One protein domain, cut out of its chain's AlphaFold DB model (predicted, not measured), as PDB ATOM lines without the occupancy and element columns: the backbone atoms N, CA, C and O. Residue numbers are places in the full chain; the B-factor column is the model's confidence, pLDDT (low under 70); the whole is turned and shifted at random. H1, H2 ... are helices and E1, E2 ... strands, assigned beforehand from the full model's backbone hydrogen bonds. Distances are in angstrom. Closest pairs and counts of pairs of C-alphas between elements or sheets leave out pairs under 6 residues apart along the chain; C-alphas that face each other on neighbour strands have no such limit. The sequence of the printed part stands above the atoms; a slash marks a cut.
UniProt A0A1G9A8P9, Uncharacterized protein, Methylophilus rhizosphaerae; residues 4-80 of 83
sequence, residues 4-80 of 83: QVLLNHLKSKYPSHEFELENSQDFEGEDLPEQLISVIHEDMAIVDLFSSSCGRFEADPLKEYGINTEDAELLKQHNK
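This is residues 4 to 80 of the 83 residues of an uncharacterized protein of Methylophilus rhizosphaerae (UniProt A0A1G9A8P9). A small antiparallel sheet of three strands, E1, E2 and E3, has H1 packed along one face over E1, while H3 runs beside H1 in the opposite direction and meets E2 with its last residues. The short H2 sits at the beginning of H3, and a long loop, residues 47 to 60, leads to it from E3. The printed part has 77 residues with three named helices and three named strands, in the order H1, E1, E2, E3, H2, H3; the sheet's order is E1, E2, E3 and the class is mixed, helices and strands. The whole is compact, with a radius of gyration of the C-alphas of 11.5 A, and rounded, spanning 30 by 29 by 23 A.

H1 is residues 4 to 13, 14.1 A from first to last C-alpha, and begins at C-alpha 4 (260.423, 249.332, 298.939). E1, residues 18 to 23, is 16.5 A long. E2, residues 35 to 41, is 18.4 A long and begins at C-alpha 35 (256.260, 240.675, 298.238). E3 is residues 44 to 46 and H2 is residues 61 to 65. H3, residues 69 to 79, is 15.0 A long and ends at C-alpha 79 (263.505, 237.273, 298.256).

The strands form a meander, each the antiparallel neighbour of the one before. E1 and E2 are a hairpin at 141 degrees, with N 22 and O 36 2.9 A apart, within hydrogen-bond range. E2 and E3 are a hairpin at 126 degrees, with N 39 and O 46 2.9 A apart, also within range. H1 is on one face of the sheet, two layers in all, at a height of 9.8 A. It lies over E1 and runs along it at 11 degrees on the local plane; the closest C-alphas of the two are those of Lys 11 and Phe 19, 6.8 A apart. H1 and H3 are close but not clearly touching, at a shallow tilt of 23 degrees, opposite ways; the closest C-alphas are those of Leu 10 and Asp 71, 7.6 A apart. H3 only grazes the sheet with residues 75 to 79; the C-alphas of Leu 36 in E2 and Asn 79 are the closest, 5.3 A apart. H2 and H3 only just touch, with 3 pairs of C-alphas within 8 A, the closest being Pro 61 and Thr 69 at 6.1 A. H2 only grazes the sheet with residues 64 to 65, and H1 and H2 are apart. In H1, H2 and H3 every O i to N i+4 pair is within hydrogen-bond range.

The C-alphas farthest apart, those of Ser 16 and Glu 30, are 31.7 A apart. The printed part has no cut. The links E1 to E2, 11 residues, and E3 to H2, 14 residues, are long. The mean pLDDT of the printed part is 91.0, and no printed residue is under 70.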
ATOM      1  N   GLN A   4     260.515 248.060 299.658       94.00
ATOM      2  CA  GLN A   4     260.423 249.332 298.939       94.00
ATOM      3  C   GLN A   4     261.777 250.040 298.777       94.00
ATOM      4  O   GLN A   4     262.038 250.630 297.729       94.00
ATOM      5  N   VAL A   5     262.641 250.008 299.798       95.19
ATOM      6  CA  VAL A   5     263.967 250.639 299.721       95.19
ATOM      7  C   VAL A   5     264.852 249.898 298.721       95.19
ATOM      8  O   VAL A   5     265.517 250.555 297.922       95.19
ATOM      9  N   LEU A   6     264.818 248.561 298.711       95.00
ATOM     10  CA  LEU A   6     265.566 247.773 297.728       95.00
ATOM     11  C   LEU A   6     265.042 248.008 296.306       95.00
ATOM     12  O   LEU A   6     265.832 248.274 295.405       95.00
ATOM     13  N   LEU A   7     263.721 248.001 296.113       96.31
ATOM     14  CA  LEU A   7     263.105 248.274 294.814       96.31
ATOM     15  C   LEU A   7     263.504 249.655 294.275       96.31
ATOM     16  O   LEU A   7     263.876 249.787 293.112       96.31
ATOM     17  N   ASN A   8     263.463 250.685 295.123       96.50
ATOM     18  CA  ASN A   8     263.856 252.040 294.736       96.50
ATOM     19  C   ASN A   8     265.352 252.130 294.396       96.50
ATOM     20  O   ASN A   8     265.719 252.829 293.452       96.50
ATOM     21  N   HIS A   9     266.208 251.427 295.144       96.12
ATOM     22  CA  HIS A   9     267.642 251.328 294.852       96.12
ATOM     23  C   HIS A   9     267.886 250.698 293.477       96.12
ATOM     24  O   HIS A   9     268.584 251.288 292.653       96.12
ATOM     25  N   LEU A  10     267.248 249.558 293.201       96.56
ATOM     26  CA  LEU A  10     267.373 248.848 291.930       96.56
ATOM     27  C   LEU A  10     266.861 249.690 290.753       96.56
ATOM     28  O   LEU A  10     267.601 249.896 289.796       96.56
ATOM     29  N   LYS A  11     265.663 250.282 290.857       97.19
ATOM     30  CA  LYS A  11     265.101 251.163 289.813       97.19
ATOM     31  C   LYS A  11     265.965 252.396 289.538       97.19
ATOM     32  O   LYS A  11     266.071 252.834 288.398       97.19
ATOM     33  N   SER A  12     266.583 252.963 290.574       97.12
ATOM     34  CA  SER A  12     267.486 254.110 290.436       97.12
ATOM     35  C   SER A  12     268.799 253.730 289.740       97.12
ATOM     36  O   SER A  12     269.302 254.477 288.901       97.12
ATOM     37  N   LYS A  13     269.359 252.561 290.077       97.56
ATOM     38  CA  LYS A  13     270.649 252.086 289.559       97.56
ATOM     39  C   LYS A  13     270.550 251.476 288.156       97.56
ATOM     40  O   LYS A  13     271.495 251.607 287.382       97.56
ATOM     41  N   TYR A  14     269.411 250.871 287.823       96.81
ATOM     42  CA  TYR A  14     269.144 250.170 286.565       96.81
ATOM     43  C   TYR A  14     267.899 250.736 285.860       96.81
ATOM     44  O   TYR A  14     266.880 250.059 285.751       96.81
ATOM     45  N   PRO A  15     267.941 251.987 285.367       96.19
ATOM     46  CA  PRO A  15     266.765 252.650 284.797       96.19
ATOM     47  C   PRO A  15     266.280 252.043 283.469       96.19
ATOM     48  O   PRO A  15     265.188 252.370 283.014       96.19
ATOM     49  N   SER A  16     267.095 251.202 282.822       95.44
ATOM     50  CA  SER A  16     266.737 250.451 281.611       95.44
ATOM     51  C   SER A  16     266.012 249.137 281.895       95.44
ATOM     52  O   SER A  16     265.561 248.489 280.956       95.44
ATOM     53  N   HIS A  17     265.951 248.726 283.161       96.38
ATOM     54  CA  HIS A  17     265.355 247.472 283.588       96.38
ATOM     55  C   HIS A  17     263.993 247.724 284.206       96.38
ATOM     56  O   HIS A  17     263.768 248.716 284.903       96.38
ATOM     57  N   GLU A  18     263.094 246.784 283.976       96.88
ATOM     58  CA  GLU A  18     261.775 246.791 284.578       96.88
ATOM     59  C   GLU A  18     261.781 245.891 285.813       96.88
ATOM     60  O   GLU A  18     262.208 244.738 285.759       96.88
ATOM     61  N   PHE A  19     261.354 246.455 286.944       97.00
ATOM     62  CA  PHE A  19     261.255 245.750 288.219       97.00
ATOM     63  C   PHE A  19     259.826 245.813 288.738       97.00
ATOM     64  O   PHE A  19     259.260 246.914 288.876       97.00
ATOM     65  N   GLU A  20     259.305 244.656 289.123       95.62
ATOM     66  CA  GLU A  20     257.952 244.490 289.640       95.62
ATOM     67  C   GLU A  20     257.951 243.854 291.035       95.62
ATOM     68  O   GLU A  20     258.997 243.503 291.595       95.62
ATOM     69  N   LEU A  21     256.763 243.827 291.640       95.25
ATOM     70  CA  LEU A  21     256.520 243.179 292.919       95.25
ATOM     71  C   LEU A  21     255.597 241.991 292.696       95.25
ATOM     72  O   LEU A  21     254.441 242.179 292.322       95.25
ATOM     73  N   GLU A  22     256.097 240.803 293.000       92.12
ATOM     74  CA  GLU A  22     255.338 239.561 292.905       92.12
ATOM     75  C   GLU A  22     254.742 239.192 294.261       92.12
ATOM     76  O   GLU A  22     255.338 239.449 295.313       92.12
ATOM     77  N   ASN A  23     253.575 238.549 294.248       90.50
ATOM     78  CA  ASN A  23     253.006 237.968 295.455       90.50
ATOM     79  C   ASN A  23     253.780 236.693 295.808       90.50
ATOM     80  O   ASN A  23     253.893 235.782 294.992       90.50
ATOM     81  N   SER A  24     254.292 236.597 297.035       88.38
ATOM     82  CA  SER A  24     255.048 235.412 297.449       88.38
ATOM     83  C   SER A  24     254.211 234.137 297.524       88.38
ATOM     84  O   SER A  24     254.782 233.052 297.522       88.38
ATOM     85  N   GLN A  25     252.876 234.235 297.535       85.00
ATOM     86  CA  GLN A  25     251.976 233.074 297.480       85.00
ATOM     87  C   GLN A  25     252.117 232.247 296.198       85.00
ATOM     88  O   GLN A  25     251.759 231.070 296.203       85.00
ATOM     89  N   ASP A  26     252.642 232.843 295.126       82.62
ATOM     90  CA  ASP A  26     252.855 232.164 293.846       82.62
ATOM     91  C   ASP A  26     254.190 231.392 293.802       82.62
ATOM     92  O   ASP A  26     254.510 230.757 292.796       82.62
ATOM     93  N   PHE A  27     254.968 231.415 294.893       81.25
ATOM     94  CA  PHE A  27     256.306 230.833 294.979       81.25
ATOM     95  C   PHE A  27     256.417 229.815 296.116       81.25
ATOM     96  O   PHE A  27     255.856 229.979 297.200       81.25
ATOM     97  N   GLU A  28     257.190 228.756 295.878       75.69
ATOM     98  CA  GLU A  28     257.518 227.764 296.900       75.69
ATOM     99  C   GLU A  28     258.723 228.241 297.726       75.69
ATOM    100  O   GLU A  28     259.801 228.494 297.190       75.69
ATOM    101  N   GLY A  29     258.550 228.372 299.042       70.94
ATOM    102  CA  GLY A  29     259.629 228.736 299.957       70.94
ATOM    103  C   GLY A  29     259.152 228.898 301.398       70.94
ATOM    104  O   GLY A  29     258.008 229.272 301.653       70.94
ATOM    105  N   GLU A  30     260.036 228.617 302.355       71.06
ATOM    106  CA  GLU A  30     259.789 228.893 303.771       71.06
ATOM    107  C   GLU A  30     260.228 230.335 304.095       71.06
ATOM    108  O   GLU A  30     261.287 230.791 303.666       71.06
ATOM    109  N   ASP A  31     259.403 231.074 304.844       81.62
ATOM    110  CA  ASP A  31     259.679 232.443 305.311       81.62
ATOM    111  C   ASP A  31     259.881 233.524 304.227       81.62
ATOM    112  O   ASP A  31     260.583 234.515 304.477       81.62
ATOM    113  N   LEU A  32     259.258 233.390 303.053       85.19
ATOM    114  CA  LEU A  32     259.272 234.434 302.019       85.19
ATOM    115  C   LEU A  32     258.703 235.770 302.556       85.19
ATOM    116  O   LEU A  32     257.791 235.767 303.390       85.19
ATOM    117  N   PRO A  33     259.215 236.933 302.108       86.25
ATOM    118  CA  PRO A  33     258.563 238.213 302.387       86.25
ATOM    119  C   PRO A  33     257.160 238.262 301.755       86.25
ATOM    120  O   PRO A  33     256.852 237.485 300.860       86.25
ATOM    121  N   GLU A  34     256.299 239.194 302.179       87.38
ATOM    122  CA  GLU A  34     254.949 239.350 301.593       87.38
ATOM    123  C   GLU A  34     254.984 239.652 300.087       87.38
ATOM    124  O   GLU A  34     254.079 239.269 299.349       87.38
ATOM    125  N   GLN A  35     256.034 240.340 299.638       92.12
ATOM    126  CA  GLN A  35     256.260 240.675 298.238       92.12
ATOM    127  C   GLN A  35     257.705 240.370 297.862       92.12
ATOM    128  O   GLN A  35     258.627 240.743 298.596       92.12
ATOM    129  N   LEU A  36     257.887 239.730 296.711       93.50
ATOM    130  CA  LEU A  36     259.190 239.487 296.101       93.50
ATOM    131  C   LEU A  36     259.477 240.568 295.067       93.50
ATOM    132  O   LEU A  36     258.558 241.117 294.467       93.50
ATOM    133  N   ILE A  37     260.752 240.865 294.844       95.62
ATOM    134  CA  ILE A  37     261.172 241.749 293.756       95.62
ATOM    135  C   ILE A  37     261.543 240.885 292.557       95.62
ATOM    136  O   ILE A  37     262.415 240.023 292.680       95.62
ATOM    137  N   SER A  38     260.919 241.137 291.411       95.06
ATOM    138  CA  SER A  38     261.262 240.503 290.139       95.06
ATOM    139  C   SER A  38     261.939 241.494 289.195       95.06
ATOM    140  O   SER A  38     261.769 242.712 289.300       95.06
ATOM    141  N   VAL A  39     262.724 240.955 288.267       95.94
ATOM    142  CA  VAL A  39     263.195 241.662 287.073       95.94
ATOM    143  C   VAL A  39     262.443 241.097 285.886       95.94
ATOM    144  O   VAL A  39     262.454 239.882 285.694       95.94
ATOM    145  N   ILE A  40     261.815 241.956 285.090       95.12
ATOM    146  CA  ILE A  40     261.169 241.518 283.856       95.12
ATOM    147  C   ILE A  40     262.243 241.356 282.784       95.12
ATOM    148  O   ILE A  40     262.935 242.306 282.411       95.12
ATOM    149  N   HIS A  41     262.400 240.126 282.312       92.81
ATOM    150  CA  HIS A  41     263.354 239.756 281.279       92.81
ATOM    151  C   HIS A  41     262.671 238.828 280.280       92.81
ATOM    152  O   HIS A  41     262.154 237.786 280.670       92.81
ATOM    153  N   GLU A  42     262.648 239.212 279.001       91.06
ATOM    154  CA  GLU A  42     261.968 238.451 277.935       91.06
ATOM    155  C   GLU A  42     260.507 238.091 278.288       91.06
ATOM    156  O   GLU A  42     260.080 236.950 278.129       91.06
ATOM    157  N   ASP A  43     259.750 239.070 278.800       89.69
ATOM    158  CA  ASP A  43     258.357 238.920 279.262       89.69
ATOM    159  C   ASP A  43     258.163 237.921 280.428       89.69
ATOM    160  O   ASP A  43     257.044 237.477 280.698       89.69
ATOM    161  N   MET A  44     259.237 237.573 281.148       90.19
ATOM    162  CA  MET A  44     259.207 236.705 282.329       90.19
ATOM    163  C   MET A  44     259.663 237.443 283.588       90.19
ATOM    164  O   MET A  44     260.640 238.191 283.565       90.19
ATOM    165  N   ALA A  45     258.987 237.178 284.707       92.12
ATOM    166  CA  ALA A  45     259.366 237.681 286.021       92.12
ATOM    167  C   ALA A  45     260.464 236.806 286.643       92.12
ATOM    168  O   ALA A  45     260.231 235.656 287.019       92.12
ATOM    169  N   ILE A  46     261.671 237.355 286.766       93.12
ATOM    170  CA  ILE A  46     262.829 236.656 287.328       93.12
ATOM    171  C   ILE A  46     263.039 237.088 288.778       93.12
ATOM    172  O   ILE A  46     263.435 238.223 289.045       93.12
ATOM    173  N   VAL A  47     262.791 236.175 289.719       92.50
ATOM    174  CA  VAL A  47     262.961 236.413 291.168       92.50
ATOM    175  C   VAL A  47     264.295 235.906 291.727       92.50
ATOM    176  O   VAL A  47     264.668 236.300 292.832       92.50
ATOM    177  N   ASP A  48     265.015 235.061 290.978       92.00
ATOM    178  CA  ASP A  48     266.399 234.653 291.255       92.00
ATOM    179  C   ASP A  48     267.278 234.907 290.026       92.00
ATOM    180  O   ASP A  48     267.218 234.183 289.036       92.00
ATOM    181  N   LEU A  49     268.130 235.927 290.110       93.25
ATOM    182  CA  LEU A  49     269.026 236.319 289.020       93.25
ATOM    183  C   LEU A  49     270.237 235.390 288.855       93.25
ATOM    184  O   LEU A  49     270.983 235.533 287.890       93.25
ATOM    185  N   PHE A  50     270.447 234.449 289.777       93.19
ATOM    186  CA  PHE A  50     271.470 233.405 289.646       93.19
ATOM    187  C   PHE A  50     270.951 232.156 288.946       93.19
ATOM    188  O   PHE A  50     271.691 231.189 288.778       93.19
ATOM    189  N   SER A  51     269.696 232.182 288.516       90.00
ATOM    190  CA  SER A  51     269.079 231.116 287.756       90.00
ATOM    191  C   SER A  51     268.668 231.661 286.397       90.00
ATOM    192  O   SER A  51     268.190 232.787 286.287       90.00
ATOM    193  N   SER A  52     268.897 230.882 285.341       83.44
ATOM    194  CA  SER A  52     268.480 231.220 283.974       83.44
ATOM    195  C   SER A  52     266.976 231.484 283.925       83.44
ATOM    196  O   SER A  52     266.242 230.931 284.743       83.44
ATOM    197  N   SER A  53     266.500 232.214 282.920       81.00
ATOM    198  CA  SER A  53     265.077 232.548 282.790       81.00
ATOM    199  C   SER A  53     264.168 231.313 282.715       81.00
ATOM    200  O   SER A  53     263.036 231.322 283.186       81.00
ATOM    201  N   CYS A  54     264.699 230.194 282.209       78.25
ATOM    202  CA  CYS A  54     264.019 228.898 282.184       78.25
ATOM    203  C   CYS A  54     264.161 228.060 283.475       78.25
ATOM    204  O   CYS A  54     263.671 226.931 283.521       78.25
ATOM    205  N   GLY A  55     264.863 228.570 284.492       73.81
ATOM    206  CA  GLY A  55     265.069 227.956 285.810       73.81
ATOM    207  C   GLY A  55     265.948 226.700 285.831       73.81
ATOM    208  O   GLY A  55     265.992 226.004 286.840       73.81
ATOM    209  N   ARG A  56     266.614 226.353 284.721       75.44
ATOM    210  CA  ARG A  56     267.323 225.064 284.573       75.44
ATOM    211  C   ARG A  56     268.824 225.125 284.813       75.44
ATOM    212  O   ARG A  56     269.434 224.083 285.040       75.44
ATOM    213  N   PHE A  57     269.415 226.306 284.699       85.00
ATOM    214  CA  PHE A  57     270.858 226.490 284.756       85.00
ATOM    215  C   PHE A  57     271.209 227.639 285.687       85.00
ATOM    216  O   PHE A  57     270.439 228.588 285.818       85.00
ATOM    217  N   GLU A  58     272.393 227.557 286.283       88.88
ATOM    218  CA  GLU A  58     273.002 228.693 286.960       88.88
ATOM    219  C   GLU A  58     273.299 229.793 285.930       88.88
ATOM    220  O   GLU A  58     273.803 229.519 284.836       88.88
ATOM    221  N   ALA A  59     272.954 231.029 286.271       89.81
ATOM    222  CA  ALA A  59     273.161 232.209 285.447       89.81
ATOM    223  C   ALA A  59     274.154 233.162 286.114       89.81
ATOM    224  O   ALA A  59     274.207 233.292 287.335       89.81
ATOM    225  N   ASP A  60     274.930 233.853 285.283       93.38
ATOM    226  CA  ASP A  60     275.719 235.013 285.693       93.38
ATOM    227  C   ASP A  60     274.802 236.247 285.599       93.38
ATOM    228  O   ASP A  60     274.460 236.640 284.475       93.38
ATOM    229  N   PRO A  61     274.400 236.870 286.729       94.50
ATOM    230  CA  PRO A  61     273.421 237.957 286.730       94.50
ATOM    231  C   PRO A  61     273.815 239.134 285.839       94.50
ATOM    232  O   PRO A  61     272.957 239.806 285.260       94.50
ATOM    233  N   LEU A  62     275.121 239.380 285.703       94.94
ATOM    234  CA  LEU A  62     275.625 240.492 284.915       94.94
ATOM    235  C   LEU A  62     275.556 240.183 283.424       94.94
ATOM    236  O   LEU A  62     275.234 241.070 282.636       94.94
ATOM    237  N   LYS A  63     275.866 238.947 283.025       94.12
ATOM    238  CA  LYS A  63     275.839 238.558 281.608       94.12
ATOM    239  C   LYS A  63     274.426 238.352 281.089       94.12
ATOM    240  O   LYS A  63     274.152 238.769 279.971       94.12
ATOM    241  N   GLU A  64     273.575 237.718 281.887       93.50
ATOM    242  CA  GLU A  64     272.216 237.361 281.479       93.50
ATOM    243  C   GLU A  64     271.272 238.554 281.634       93.50
ATOM    244  O   GLU A  64     270.590 238.965 280.698       93.50
ATOM    245  N   TYR A  65     271.291 239.174 282.815       93.75
ATOM    246  CA  TYR A  65     270.310 240.184 283.194       93.75
ATOM    247  C   TYR A  65     270.890 241.591 283.267       93.75
ATOM    248  O   TYR A  65     270.149 242.528 283.528       93.75
ATOM    249  N   GLY A  66     272.193 241.793 283.052       95.19
ATOM    250  CA  GLY A  66     272.809 243.122 283.131       95.19
ATOM    251  C   GLY A  66     272.850 243.719 284.543       95.19
ATOM    252  O   GLY A  66     273.037 244.927 284.682       95.19
ATOM    253  N   ILE A  67     272.675 242.898 285.584       96.06
ATOM    254  CA  ILE A  67     272.671 243.321 286.990       96.06
ATOM    255  C   ILE A  67     273.953 242.829 287.652       96.06
ATOM    256  O   ILE A  67     274.334 241.673 287.508       96.06
ATOM    257  N   ASN A  68     274.656 243.703 288.374       96.88
ATOM    258  CA  ASN A  68     275.891 243.282 289.032       96.88
ATOM    259  C   ASN A  68     275.616 242.248 290.139       96.88
ATOM    260  O   ASN A  68     274.532 242.185 290.719       96.88
ATOM    261  N   THR A  69     276.638 241.455 290.449       95.38
ATOM    262  CA  THR A  69     276.543 240.364 291.422       95.38
ATOM    263  C   THR A  69     276.125 240.845 292.812       95.38
ATOM    264  O   THR A  69     275.310 240.190 293.445       95.38
ATOM    265  N   GLU A  70     276.612 242.001 293.272       95.69
ATOM    266  CA  GLU A  70     276.286 242.535 294.603       95.69
ATOM    267  C   GLU A  70     274.786 242.849 294.750       95.69
ATOM    268  O   GLU A  70     274.162 242.489 295.745       95.69
ATOM    269  N   ASP A  71     274.175 243.487 293.750       96.25
ATOM    270  CA  ASP A  71     272.743 243.796 293.770       96.25
ATOM    271  C   ASP A  71     271.887 242.542 293.542       96.25
ATOM    272  O   ASP A  71     270.810 242.420 294.128       96.25
ATOM    273  N   ALA A  72     272.370 241.593 292.734       95.19
ATOM    274  CA  ALA A  72     271.726 240.294 292.575       95.19
ATOM    275  C   ALA A  72     271.722 239.503 293.895       95.19
ATOM    276  O   ALA A  72     270.705 238.906 294.250       95.19
ATOM    277  N   GLU A  73     272.814 239.541 294.667       94.19
ATOM    278  CA  GLU A  73     272.876 238.960 296.012       94.19
ATOM    279  C   GLU A  73     271.906 239.650 296.972       94.19
ATOM    280  O   GLU A  73     271.216 238.967 297.728       94.19
ATOM    281  N   LEU A  74     271.797 240.985 296.931       94.06
ATOM    282  CA  LEU A  74     270.819 241.720 297.741       94.06
ATOM    283  C   LEU A  74     269.381 241.289 297.426       94.06
ATOM    284  O   LEU A  74     268.587 241.101 298.351       94.06
ATOM    285  N   LEU A  75     269.052 241.116 296.143       93.31
ATOM    286  CA  LEU A  75     267.745 240.631 295.702       93.31
ATOM    287  C   LEU A  75     267.505 239.193 296.168       93.31
ATOM    288  O   LEU A  75     266.475 238.924 296.782       93.31
ATOM    289  N   LYS A  76     268.477 238.293 295.983       91.56
ATOM    290  CA  LYS A  76     268.395 236.899 296.442       91.56
ATOM    291  C   LYS A  76     268.202 236.795 297.956       91.56
ATOM    292  O   LYS A  76     267.327 236.070 298.422       91.56
ATOM    293  N   GLN A  77     268.968 237.559 298.735       91.06
ATOM    294  CA  GLN A  77     268.844 237.613 300.196       91.06
ATOM    295  C   GLN A  77     267.493 238.178 300.644       91.06
ATOM    296  O   GLN A  77     266.940 237.722 301.644       91.06
ATOM    297  N   HIS A  78     266.965 239.173 299.927       92.00
ATOM    298  CA  HIS A  78     265.660 239.752 300.224       92.00
ATOM    299  C   HIS A  78     264.519 238.777 299.928       92.00
ATOM    300  O   HIS A  78     263.679 238.541 300.795       92.00
ATOM    301  N   ASN A  79     264.523 238.204 298.725       91.44
ATOM    302  CA  ASN A  79     263.505 237.273 298.256       91.44
ATOM    303  C   ASN A  79     263.580 235.923 298.979       91.44
ATOM    304  O   ASN A  79     262.601 235.189 298.970       91.44
ATOM    305  N   LYS A  80     264.723 235.592 299.600       85.62
ATOM    306  CA  LYS A  80     265.000 234.307 300.267       85.62
ATOM    307  C   LYS A  80     264.778 233.086 299.371       85.62
ATOM    308  O   LYS A  80     264.609 231.969 299.856       85.62
TER     309      LYS A  80